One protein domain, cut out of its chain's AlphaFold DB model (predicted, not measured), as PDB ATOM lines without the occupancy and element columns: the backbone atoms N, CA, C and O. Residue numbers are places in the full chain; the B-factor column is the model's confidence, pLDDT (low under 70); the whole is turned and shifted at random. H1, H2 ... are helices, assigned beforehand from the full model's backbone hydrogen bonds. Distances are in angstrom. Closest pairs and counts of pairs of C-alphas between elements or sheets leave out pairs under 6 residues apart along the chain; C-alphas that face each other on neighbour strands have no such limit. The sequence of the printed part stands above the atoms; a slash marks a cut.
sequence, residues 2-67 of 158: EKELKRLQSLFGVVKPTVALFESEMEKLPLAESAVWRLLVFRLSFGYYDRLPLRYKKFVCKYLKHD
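What this domain is: This is residues 2 to 67 of the 158 residues of an uncharacterized protein of Bacteroides sp. AM07-16 (UniProt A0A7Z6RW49). One long helix, H3, runs along the longest axis of the domain, and three shorter helices, H1, H2 and H4, gather to one side of it. H2 folds back along the first part of H3 as a helical hairpin, while H1 and H4 cross H3 steeply further along and stay apart from each other. The printed part has 66 residues with four named helices, in the order H1, H2, H3, H4, and no named strand; its class is all helix. The whole is compact, with a radius of gyration of the C-alphas of 10.9 A, and the outline is rounded, spanning 31 by 24 by 21 A.

Where its parts are: H1 takes residues 2 to 12 and is 15.6 A from first to last C-alpha, beginning at C-alpha 2, (81.939, -38.830, -78.626). A short link of six residues leads to H2, residues 19 to 27, 12.2 A long. A tight link of three residues follows, and H3 takes residues 31 to 47, 23.7 A long, from C-alpha 31 at (97.953, -37.213, -97.655). After another short link of six residues comes H4, residues 54 to 66, 18.6 A long, ending at C-alpha 66, (83.155, -47.297, -101.820).

How they stand to each other: H3 is the hub and touches the three other helices. H1 touches residues 37 to 44 of H3 alone; the closest C-alphas are those of Glu 4 and Leu 40, 6.9 A apart, at a steep tilt of 55 degrees, opposite ways. H2 and H3 form a helical hairpin and only just touch, with 3 pairs of C-alphas within 8 A; the closest are Met 26 and Ser 34 at 5.1 A. Their shallow tilt of 33 degrees, opposite ways, is only just short of steep. Residues 57 to 61 of H4 touch residues 41 to 45 of H3, at a steep tilt of 61 degrees, opposite ways; the closest C-alphas, of Ser 45 and Val 60, are 6.0 A apart. H4 also touches H2, with the C-alphas of Val 19 and Tyr 63 closest at 5.7 A; they run the same way at 68 degrees, a tilt only just steep. H1 and H2 are close but not clearly touching, about perpendicular at 88 degrees, with the C-alphas of Phe 12 and Phe 22 closest at 8.0 A. H1 and H4 are apart. In H2, H3 and H4 every O i to N i+4 pair is within hydrogen-bond range; in H1, 5 of 7 are.

The domain as a whole: The two C-alphas farthest apart, those of Pro 30 and Asp 50, are 30.8 A from each other. The C-alphas of the first and last printed residues, Glu 2 and Asp 67, are 23.8 A apart. The printed part has no cut, and no link between helices is long. The mean pLDDT of the printed part is 95.2, and no printed residue is under 70.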
ATOM      1  N   GLU A   2      82.621 -40.140 -78.491       84.50
ATOM      2  CA  GLU A   2      81.939 -38.830 -78.626       84.50
ATOM      3  C   GLU A   2      82.826 -37.747 -79.265       84.50
ATOM      4  O   GLU A   2      82.388 -37.035 -80.163       84.50
ATOM      5  N   LYS A   3      84.110 -37.693 -78.885       90.81
ATOM      6  CA  LYS A   3      85.107 -36.805 -79.511       90.81
ATOM      7  C   LYS A   3      85.329 -37.124 -80.996       90.81
ATOM      8  O   LYS A   3      85.422 -36.221 -81.814       90.81
ATOM      9  N   GLU A   4      85.379 -38.409 -81.343       92.56
ATOM     10  CA  GLU A   4      85.574 -38.889 -82.718       92.56
ATOM     11  C   GLU A   4      84.367 -38.571 -83.605       92.56
ATOM     12  O   GLU A   4      84.526 -38.083 -84.721       92.56
ATOM     13  N   LEU A   5      83.154 -38.785 -83.088       93.50
ATOM     14  CA  LEU A   5      81.924 -38.455 -83.795       93.50
ATOM     15  C   LEU A   5      81.757 -36.939 -83.948       93.50
ATOM     16  O   LEU A   5      81.421 -36.497 -85.041       93.50
ATOM     17  N   LYS A   6      82.030 -36.143 -82.904       94.44
ATOM     18  CA  LYS A   6      82.009 -34.670 -82.988       94.44
ATOM     19  C   LYS A   6      83.013 -34.153 -84.017       94.44
ATOM     20  O   LYS A   6      82.676 -33.277 -84.804       94.44
ATOM     21  N   ARG A   7      84.208 -34.748 -84.068       95.00
ATOM     22  CA  ARG A   7      85.215 -34.440 -85.091       95.00
ATOM     23  C   ARG A   7      84.723 -34.781 -86.499       95.00
ATOM     24  O   ARG A   7      84.865 -33.968 -87.399       95.00
ATOM     25  N   LEU A   8      84.105 -35.946 -86.710       94.44
ATOM     26  CA  LEU A   8      83.509 -36.263 -88.015       94.44
ATOM     27  C   LEU A   8      82.353 -35.312 -88.361       94.44
ATOM     28  O   LEU A   8      82.208 -34.908 -89.508       94.44
ATOM     29  N   GLN A   9      81.550 -34.922 -87.373       94.25
ATOM     30  CA  GLN A   9      80.449 -33.978 -87.554       94.25
ATOM     31  C   GLN A   9      80.927 -32.579 -87.934       94.25
ATOM     32  O   GLN A   9      80.285 -31.953 -88.772       94.25
ATOM     33  N   SER A  10      82.044 -32.099 -87.382       94.00
ATOM     34  CA  SER A  10      82.572 -30.776 -87.726       94.00
ATOM     35  C   SER A  10      82.999 -30.673 -89.191       94.00
ATOM     36  O   SER A  10      82.943 -29.584 -89.746       94.00
ATOM     37  N   LEU A  11      83.366 -31.792 -89.829       93.50
ATOM     38  CA  LEU A  11      83.687 -31.834 -91.260       93.50
ATOM     39  C   LEU A  11      82.460 -31.553 -92.143       93.50
ATOM     40  O   LEU A  11      82.571 -30.904 -93.174       93.50
ATOM     41  N   PHE A  12      81.283 -32.044 -91.746       91.38
ATOM     42  CA  PHE A  12      80.049 -31.896 -92.527       91.38
ATOM     43  C   PHE A  12      79.170 -30.724 -92.065       91.38
ATOM     44  O   PHE A  12      78.276 -30.289 -92.794       91.38
ATOM     45  N   GLY A  13      79.373 -30.236 -90.838       87.12
ATOM     46  CA  GLY A  13      78.523 -29.234 -90.207       87.12
ATOM     47  C   GLY A  13      77.059 -29.685 -90.149       87.12
ATOM     48  O   GLY A  13      76.724 -30.744 -89.609       87.12
ATOM     49  N   VAL A  14      76.172 -28.869 -90.724       85.94
ATOM     50  CA  VAL A  14      74.730 -29.155 -90.827       85.94
ATOM     51  C   VAL A  14      74.368 -30.015 -92.044       85.94
ATOM     52  O   VAL A  14      73.263 -30.560 -92.104       85.94
ATOM     53  N   VAL A  15      75.287 -30.165 -93.003       91.44
ATOM     54  CA  VAL A  15      75.041 -30.859 -94.269       91.44
ATOM     55  C   VAL A  15      74.958 -32.369 -94.044       91.44
ATOM     56  O   VAL A  15      75.616 -32.955 -93.180       91.44
ATOM     57  N   LYS A  16      74.120 -33.040 -94.839       92.19
ATOM     58  CA  LYS A  16      74.009 -34.498 -94.808       92.19
ATOM     59  C   LYS A  16      75.333 -35.136 -95.268       92.19
ATOM     60  O   LYS A  16      75.755 -34.871 -96.392       92.19
ATOM     61  N   PRO A  17      75.936 -36.041 -94.476       95.62
ATOM     62  CA  PRO A  17      77.182 -36.689 -94.862       95.62
ATOM     63  C   PRO A  17      76.973 -37.589 -96.086       95.62
ATOM     64  O   PRO A  17      76.076 -38.443 -96.113       95.62
ATOM     65  N   THR A  18      77.811 -37.407 -97.104       97.06
ATOM     66  CA  THR A  18      77.858 -38.242 -98.312       97.06
ATOM     67  C   THR A  18      79.299 -38.632 -98.617       97.06
ATOM     68  O   THR A  18      80.228 -37.947 -98.201       97.06
ATOM     69  N   VAL A  19      79.487 -39.743 -99.337       97.69
ATOM     70  CA  VAL A  19      80.824 -40.210 -99.738       97.69
ATOM     71  C   VAL A  19      81.510 -39.182-100.637       97.69
ATOM     72  O   VAL A  19      82.662 -38.864-100.398       97.69
ATOM     73  N   ALA A  20      80.786 -38.609-101.604       97.06
ATOM     74  CA  ALA A  20      81.327 -37.603-102.516       97.06
ATOM     75  C   ALA A  20      81.800 -36.341-101.782       97.06
ATOM     76  O   ALA A  20      82.899 -35.864-102.034       97.06
ATOM     77  N   LEU A  21      81.000 -35.837-100.833       96.31
ATOM     78  CA  LEU A  21      81.401 -34.690-100.017       96.31
ATOM     79  C   LEU A  21      82.635 -35.017 -99.172       96.31
ATOM     80  O   LEU A  21      83.560 -34.221 -99.112       96.31
ATOM     81  N   PHE A  22      82.665 -36.198 -98.550       97.69
ATOM     82  CA  PHE A  22      83.814 -36.621 -97.757       97.69
ATOM     83  C   PHE A  22      85.091 -36.699 -98.597       97.69
ATOM     84  O   PHE A  22      86.087 -36.106 -98.209       97.69
ATOM     85  N   GLU A  23      85.066 -37.382 -99.746       97.31
ATOM     86  CA  GLU A  23      86.252 -37.501-100.605       97.31
ATOM     87  C   GLU A  23      86.681 -36.143-101.178       97.31
ATOM     88  O   GLU A  23      87.873 -35.857-101.182       97.31
ATOM     89  N   SER A  24      85.741 -35.259-101.531       96.56
ATOM     90  CA  SER A  24      86.072 -33.889-101.951       96.56
ATOM     91  C   SER A  24      86.798 -33.098-100.858       96.56
ATOM     92  O   SER A  24      87.727 -32.351-101.157       96.56
ATOM     93  N   GLU A  25      86.426 -33.268 -99.586       95.88
ATOM     94  CA  GLU A  25      87.190 -32.685 -98.479       95.88
ATOM     95  C   GLU A  25      88.548 -33.376 -98.291       95.88
ATOM     96  O   GLU A  25      89.537 -32.710 -98.002       95.88
ATOM     97  N   MET A  26      88.634 -34.696 -98.485       97.12
ATOM     98  CA  MET A  26      89.901 -35.429 -98.371       97.12
ATOM     99  C   MET A  26      90.916 -35.035 -99.448       97.12
ATOM    100  O   MET A  26      92.112 -35.041 -99.164       97.12
ATOM    101  N   GLU A  27      90.463 -34.698-100.656       96.56
ATOM    102  CA  GLU A  27      91.307 -34.257-101.778       96.56
ATOM    103  C   GLU A  27      91.969 -32.894-101.533       96.56
ATOM    104  O   GLU A  27      93.036 -32.622-102.078       96.56
ATOM    105  N   LYS A  28      91.370 -32.049-100.686       96.31
ATOM    106  CA  LYS A  28      91.910 -30.726-100.325       96.31
ATOM    107  C   LYS A  28      93.013 -30.799 -99.269       96.31
ATOM    108  O   LYS A  28      93.710 -29.813 -99.044       96.31
ATOM    109  N   LEU A  29      93.137 -31.933 -98.580       96.31
ATOM    110  CA  LEU A  29      94.038 -32.106 -97.446       96.31
ATOM    111  C   LEU A  29      95.337 -32.810 -97.860       96.31
ATOM    112  O   LEU A  29      95.332 -33.650 -98.765       96.31
ATOM    113  N   PRO A  30      96.450 -32.576 -97.140       97.31
ATOM    114  CA  PRO A  30      97.648 -33.392 -97.279       97.31
ATOM    115  C   PRO A  30      97.359 -34.886 -97.066       97.31
ATOM    116  O   PRO A  30      96.499 -35.273 -96.268       97.31
ATOM    117  N   LEU A  31      98.134 -35.755 -97.726       95.12
ATOM    118  CA  LEU A  31      97.953 -37.213 -97.655       95.12
ATOM    119  C   LEU A  31      97.934 -37.749 -96.214       95.12
ATOM    120  O   LEU A  31      97.090 -38.578 -95.881       95.12
ATOM    121  N   ALA A  32      98.819 -37.250 -95.349       96.19
ATOM    122  CA  ALA A  32      98.877 -37.665 -93.949       96.19
ATOM    123  C   ALA A  32      97.597 -37.303 -93.177       96.19
ATOM    124  O   ALA A  32      97.071 -38.117 -92.417       96.19
ATOM    125  N   GLU A  33      97.054 -36.107 -93.402       95.75
ATOM    126  CA  GLU A  33      95.838 -35.647 -92.730       95.75
ATOM    127  C   GLU A  33      94.597 -36.375 -93.243       95.75
ATOM    128  O   GLU A  33      93.783 -36.850 -92.444       95.75
ATOM    129  N   SER A  34      94.473 -36.540 -94.563       96.12
ATOM    130  CA  SER A  34      93.368 -37.305 -95.151       96.12
ATOM    131  C   SER A  34      93.376 -38.764 -94.677       96.12
ATOM    132  O   SER A  34      92.320 -39.327 -94.385       96.12
ATOM    133  N   ALA A  35      94.552 -39.379 -94.493       95.25
ATOM    134  CA  ALA A  35      94.669 -40.722 -93.927       95.25
ATOM    135  C   ALA A  35      94.114 -40.811 -92.492       95.25
ATOM    136  O   ALA A  35      93.424 -41.777 -92.159       95.25
ATOM    137  N   VAL A  36      94.342 -39.791 -91.655       95.75
ATOM    138  CA  VAL A  36      93.784 -39.726 -90.289       95.75
ATOM    139  C   VAL A  36      92.255 -39.660 -90.315       95.75
ATOM    140  O   VAL A  36      91.595 -40.338 -89.523       95.75
ATOM    141  N   TRP A  37      91.675 -38.886 -91.232       96.94
ATOM    142  CA  TRP A  37      90.223 -38.801 -91.405       96.94
ATOM    143  C   TRP A  37      89.609 -40.106 -91.918       96.94
ATOM    144  O   TRP A  37      88.595 -40.556 -91.381       96.94
ATOM    145  N   ARG A  38      90.231 -40.764 -92.901       97.00
ATOM    146  CA  ARG A  38      89.785 -42.088 -93.376       97.00
ATOM    147  C   ARG A  38      89.832 -43.123 -92.249       97.00
ATOM    148  O   ARG A  38      88.863 -43.851 -92.026       97.00
ATOM    149  N   LEU A  39      90.904 -43.118 -91.452       96.19
ATOM    150  CA  LEU A  39      91.035 -43.987 -90.281       96.19
ATOM    151  C   LEU A  39      89.949 -43.720 -89.228       96.19
ATOM    152  O   LEU A  39      89.414 -44.664 -88.644       96.19
ATOM    153  N   LEU A  40      89.597 -42.451 -89.001       96.50
ATOM    154  CA  LEU A  40      88.502 -42.059 -88.112       96.50
ATOM    155  C   LEU A  40      87.166 -42.669 -88.561       96.50
ATOM    156  O   LEU A  40      86.425 -43.191 -87.725       96.50
ATOM    157  N   VAL A  41      86.873 -42.653 -89.867       97.69
ATOM    158  CA  VAL A  41      85.658 -43.276 -90.412       97.69
ATOM    159  C   VAL A  41      85.648 -44.774 -90.122       97.69
ATOM    160  O   VAL A  41      84.638 -45.277 -89.628       97.69
ATOM    161  N   PHE A  42      86.754 -45.491 -90.336       97.75
ATOM    162  CA  PHE A  42      86.806 -46.928 -90.039       97.75
ATOM    163  C   PHE A  42      86.644 -47.239 -88.547       97.75
ATOM    164  O   PHE A  42      85.856 -48.117 -88.196       97.75
ATOM    165  N   ARG A  43      87.293 -46.475 -87.658       96.25
ATOM    166  CA  ARG A  43      87.125 -46.629 -86.200       96.25
ATOM    167  C   ARG A  43      85.676 -46.442 -85.765       96.25
ATOM    168  O   ARG A  43      85.156 -47.246 -84.997       96.25
ATOM    169  N   LEU A  44      85.009 -45.408 -86.274       96.62
ATOM    170  CA  LEU A  44      83.590 -45.179 -85.998       96.62
ATOM    171  C   LEU A  44      82.719 -46.311 -86.554       96.62
ATOM    172  O   LEU A  44      81.784 -46.745 -85.885       96.62
ATOM    173  N   SER A  45      83.054 -46.802 -87.748       97.12
ATOM    174  CA  SER A  45      82.302 -47.846 -88.447       97.12
ATOM    175  C   SER A  45      82.360 -49.198 -87.748       97.12
ATOM    176  O   SER A  45      81.333 -49.853 -87.657       97.12
ATOM    177  N   PHE A  46      83.529 -49.621 -87.266       96.00
ATOM    178  CA  PHE A  46      83.710 -50.961 -86.695       96.00
ATOM    179  C   PHE A  46      83.765 -50.979 -85.165       96.00
ATOM    180  O   PHE A  46      83.461 -52.002 -84.566       96.00
ATOM    181  N   GLY A  47      84.119 -49.865 -84.520       94.56
ATOM    182  CA  GLY A  47      84.203 -49.778 -83.058       94.56
ATOM    183  C   GLY A  47      82.955 -49.214 -82.378       94.56
ATOM    184  O   GLY A  47      82.726 -49.482 -81.202       94.56
ATOM    185  N   TYR A  48      82.145 -48.415 -83.084       94.56
ATOM    186  CA  TYR A  48      81.043 -47.662 -82.466       94.56
ATOM    187  C   TYR A  48      79.753 -47.649 -83.290       94.56
ATOM    188  O   TYR A  48      78.899 -46.792 -83.050       94.56
ATOM    189  N   TYR A  49      79.596 -48.587 -84.233       95.56
ATOM    190  CA  TYR A  49      78.499 -48.596 -85.205       95.56
ATOM    191  C   TYR A  49      77.131 -48.364 -84.564       95.56
ATOM    192  O   TYR A  49      76.413 -47.446 -84.959       95.56
ATOM    193  N   ASP A  50      76.794 -49.139 -83.533       95.12
ATOM    194  CA  ASP A  50      75.467 -49.121 -82.915       95.12
ATOM    195  C   ASP A  50      75.110 -47.776 -82.292       95.12
ATOM    196  O   ASP A  50      73.940 -47.386 -82.309       95.12
ATOM    197  N   ARG A  51      76.126 -47.032 -81.844       94.81
ATOM    198  CA  ARG A  51      76.000 -45.713 -81.211       94.81
ATOM    199  C   ARG A  51      75.962 -44.565 -82.220       94.81
ATOM    200  O   ARG A  51      75.756 -43.417 -81.830       94.81
ATOM    201  N   LEU A  52      76.169 -44.835 -83.511       95.44
ATOM    202  CA  LEU A  52      76.113 -43.797 -84.536       95.44
ATOM    203  C   LEU A  52      74.665 -43.340 -84.780       95.44
ATOM    204  O   LEU A  52      73.768 -44.174 -84.938       95.44
ATOM    205  N   PRO A  53      74.422 -42.025 -84.935       94.62
ATOM    206  CA  PRO A  53      73.141 -41.534 -85.427       94.62
ATOM    207  C   PRO A  53      72.816 -42.125 -86.804       94.62
ATOM    208  O   PRO A  53      73.711 -42.325 -87.629       94.62
ATOM    209  N   LEU A  54      71.528 -42.324 -87.108       95.12
ATOM    210  CA  LEU A  54      71.077 -43.004 -88.333       95.12
ATOM    211  C   LEU A  54      71.683 -42.419 -89.623       95.12
ATOM    212  O   LEU A  54      72.046 -43.161 -90.538       95.12
ATOM    213  N   ARG A  55      71.835 -41.090 -89.699       94.62
ATOM    214  CA  ARG A  55      72.464 -40.425 -90.855       94.62
ATOM    215  C   ARG A  55      73.927 -40.841 -91.057       94.62
ATOM    216  O   ARG A  55      74.344 -41.034 -92.194       94.62
ATOM    217  N   TYR A  56      74.669 -41.043 -89.968       95.75
ATOM    218  CA  TYR A  56      76.062 -41.486 -90.001       95.75
ATOM    219  C   TYR A  56      76.172 -42.991 -90.244       95.75
ATOM    220  O   TYR A  56      77.022 -43.380 -91.034       95.75
ATOM    221  N   LYS A  57      75.259 -43.819 -89.705       96.69
ATOM    222  CA  LYS A  57      75.152 -45.248 -90.078       96.69
ATOM    223  C   LYS A  57      75.009 -45.419 -91.595       96.69
ATOM    224  O   LYS A  57      75.738 -46.188 -92.216       96.69
ATOM    225  N   LYS A  58      74.113 -44.642 -92.220       96.62
ATOM    226  CA  LYS A  58      73.920 -44.652 -93.682       96.62
ATOM    227  C   LYS A  58      75.174 -44.208 -94.440       96.62
ATOM    228  O   LYS A  58      75.494 -44.806 -95.466       96.62
ATOM    229  N   PHE A  59      75.860 -43.171 -93.958       97.62
ATOM    230  CA  PHE A  59      77.108 -42.694 -94.552       97.62
ATOM    231  C   PHE A  59      78.203 -43.761 -94.492       97.62
ATOM    232  O   PHE A  59      78.720 -44.130 -95.543       97.62
ATOM    233  N   VAL A  60      78.497 -44.312 -93.310       97.44
ATOM    234  CA  VAL A  60      79.579 -45.294 -93.164       97.44
ATOM    235  C   VAL A  60      79.315 -46.555 -93.982       97.44
ATOM    236  O   VAL A  60      80.208 -47.010 -94.682       97.44
ATOM    237  N   CYS A  61      78.075 -47.057 -94.039       96.88
ATOM    238  CA  CYS A  61      77.752 -48.208 -94.890       96.88
ATOM    239  C   CYS A  61      78.017 -47.936 -96.379       96.88
ATOM    240  O   CYS A  61      78.449 -48.830 -97.108       96.88
ATOM    241  N   LYS A  62      77.754 -46.712 -96.855       97.69
ATOM    242  CA  LYS A  62      78.086 -46.318 -98.231       97.69
ATOM    243  C   LYS A  62      79.593 -46.158 -98.414       97.69
ATOM    244  O   LYS A  62      80.112 -46.597 -99.434       97.69
ATOM    245  N   TYR A  63      80.276 -45.583 -97.428       97.81
ATOM    246  CA  TYR A  63      81.722 -45.391 -97.450       97.81
ATOM    247  C   TYR A  63      82.477 -46.720 -97.526       97.81
ATOM    248  O   TYR A  63      83.315 -46.896 -98.400       97.81
ATOM    249  N   LEU A  64      82.109 -47.705 -96.703       96.81
ATOM    250  CA  LEU A  64      82.719 -49.040 -96.730       96.81
ATOM    251  C   LEU A  64      82.516 -49.739 -98.088       96.81
ATOM    252  O   LEU A  64      83.409 -50.411 -98.591       96.81
ATOM    253  N   LYS A  65      81.360 -49.551 -98.738       94.38
ATOM    254  CA  LYS A  65      81.130 -50.071-100.098       94.38
ATOM    255  C   LYS A  65      81.956 -49.343-101.161       94.38
ATOM    256  O   LYS A  65      82.229 -49.939-102.202       94.38
ATOM    257  N   HIS A  66      82.301 -48.081-100.934       95.06
ATOM    258  CA  HIS A  66      83.155 -47.297-101.820       95.06
ATOM    259  C   HIS A  66      84.625 -47.709-101.661       95.06
ATOM    260  O   HIS A  66      85.256 -48.107-102.637       95.06
ATOM    261  N   ASP A  67      85.133 -47.725-100.427       95.38
ATOM    262  CA  ASP A  67      86.532 -48.020-100.121       95.38
ATOM    263  C   ASP A  67      86.723 -49.416 -99.506       95.38
ATOM    264  O   ASP A  67      86.984 -49.593 -98.310       95.38
TER     265      ASP A  67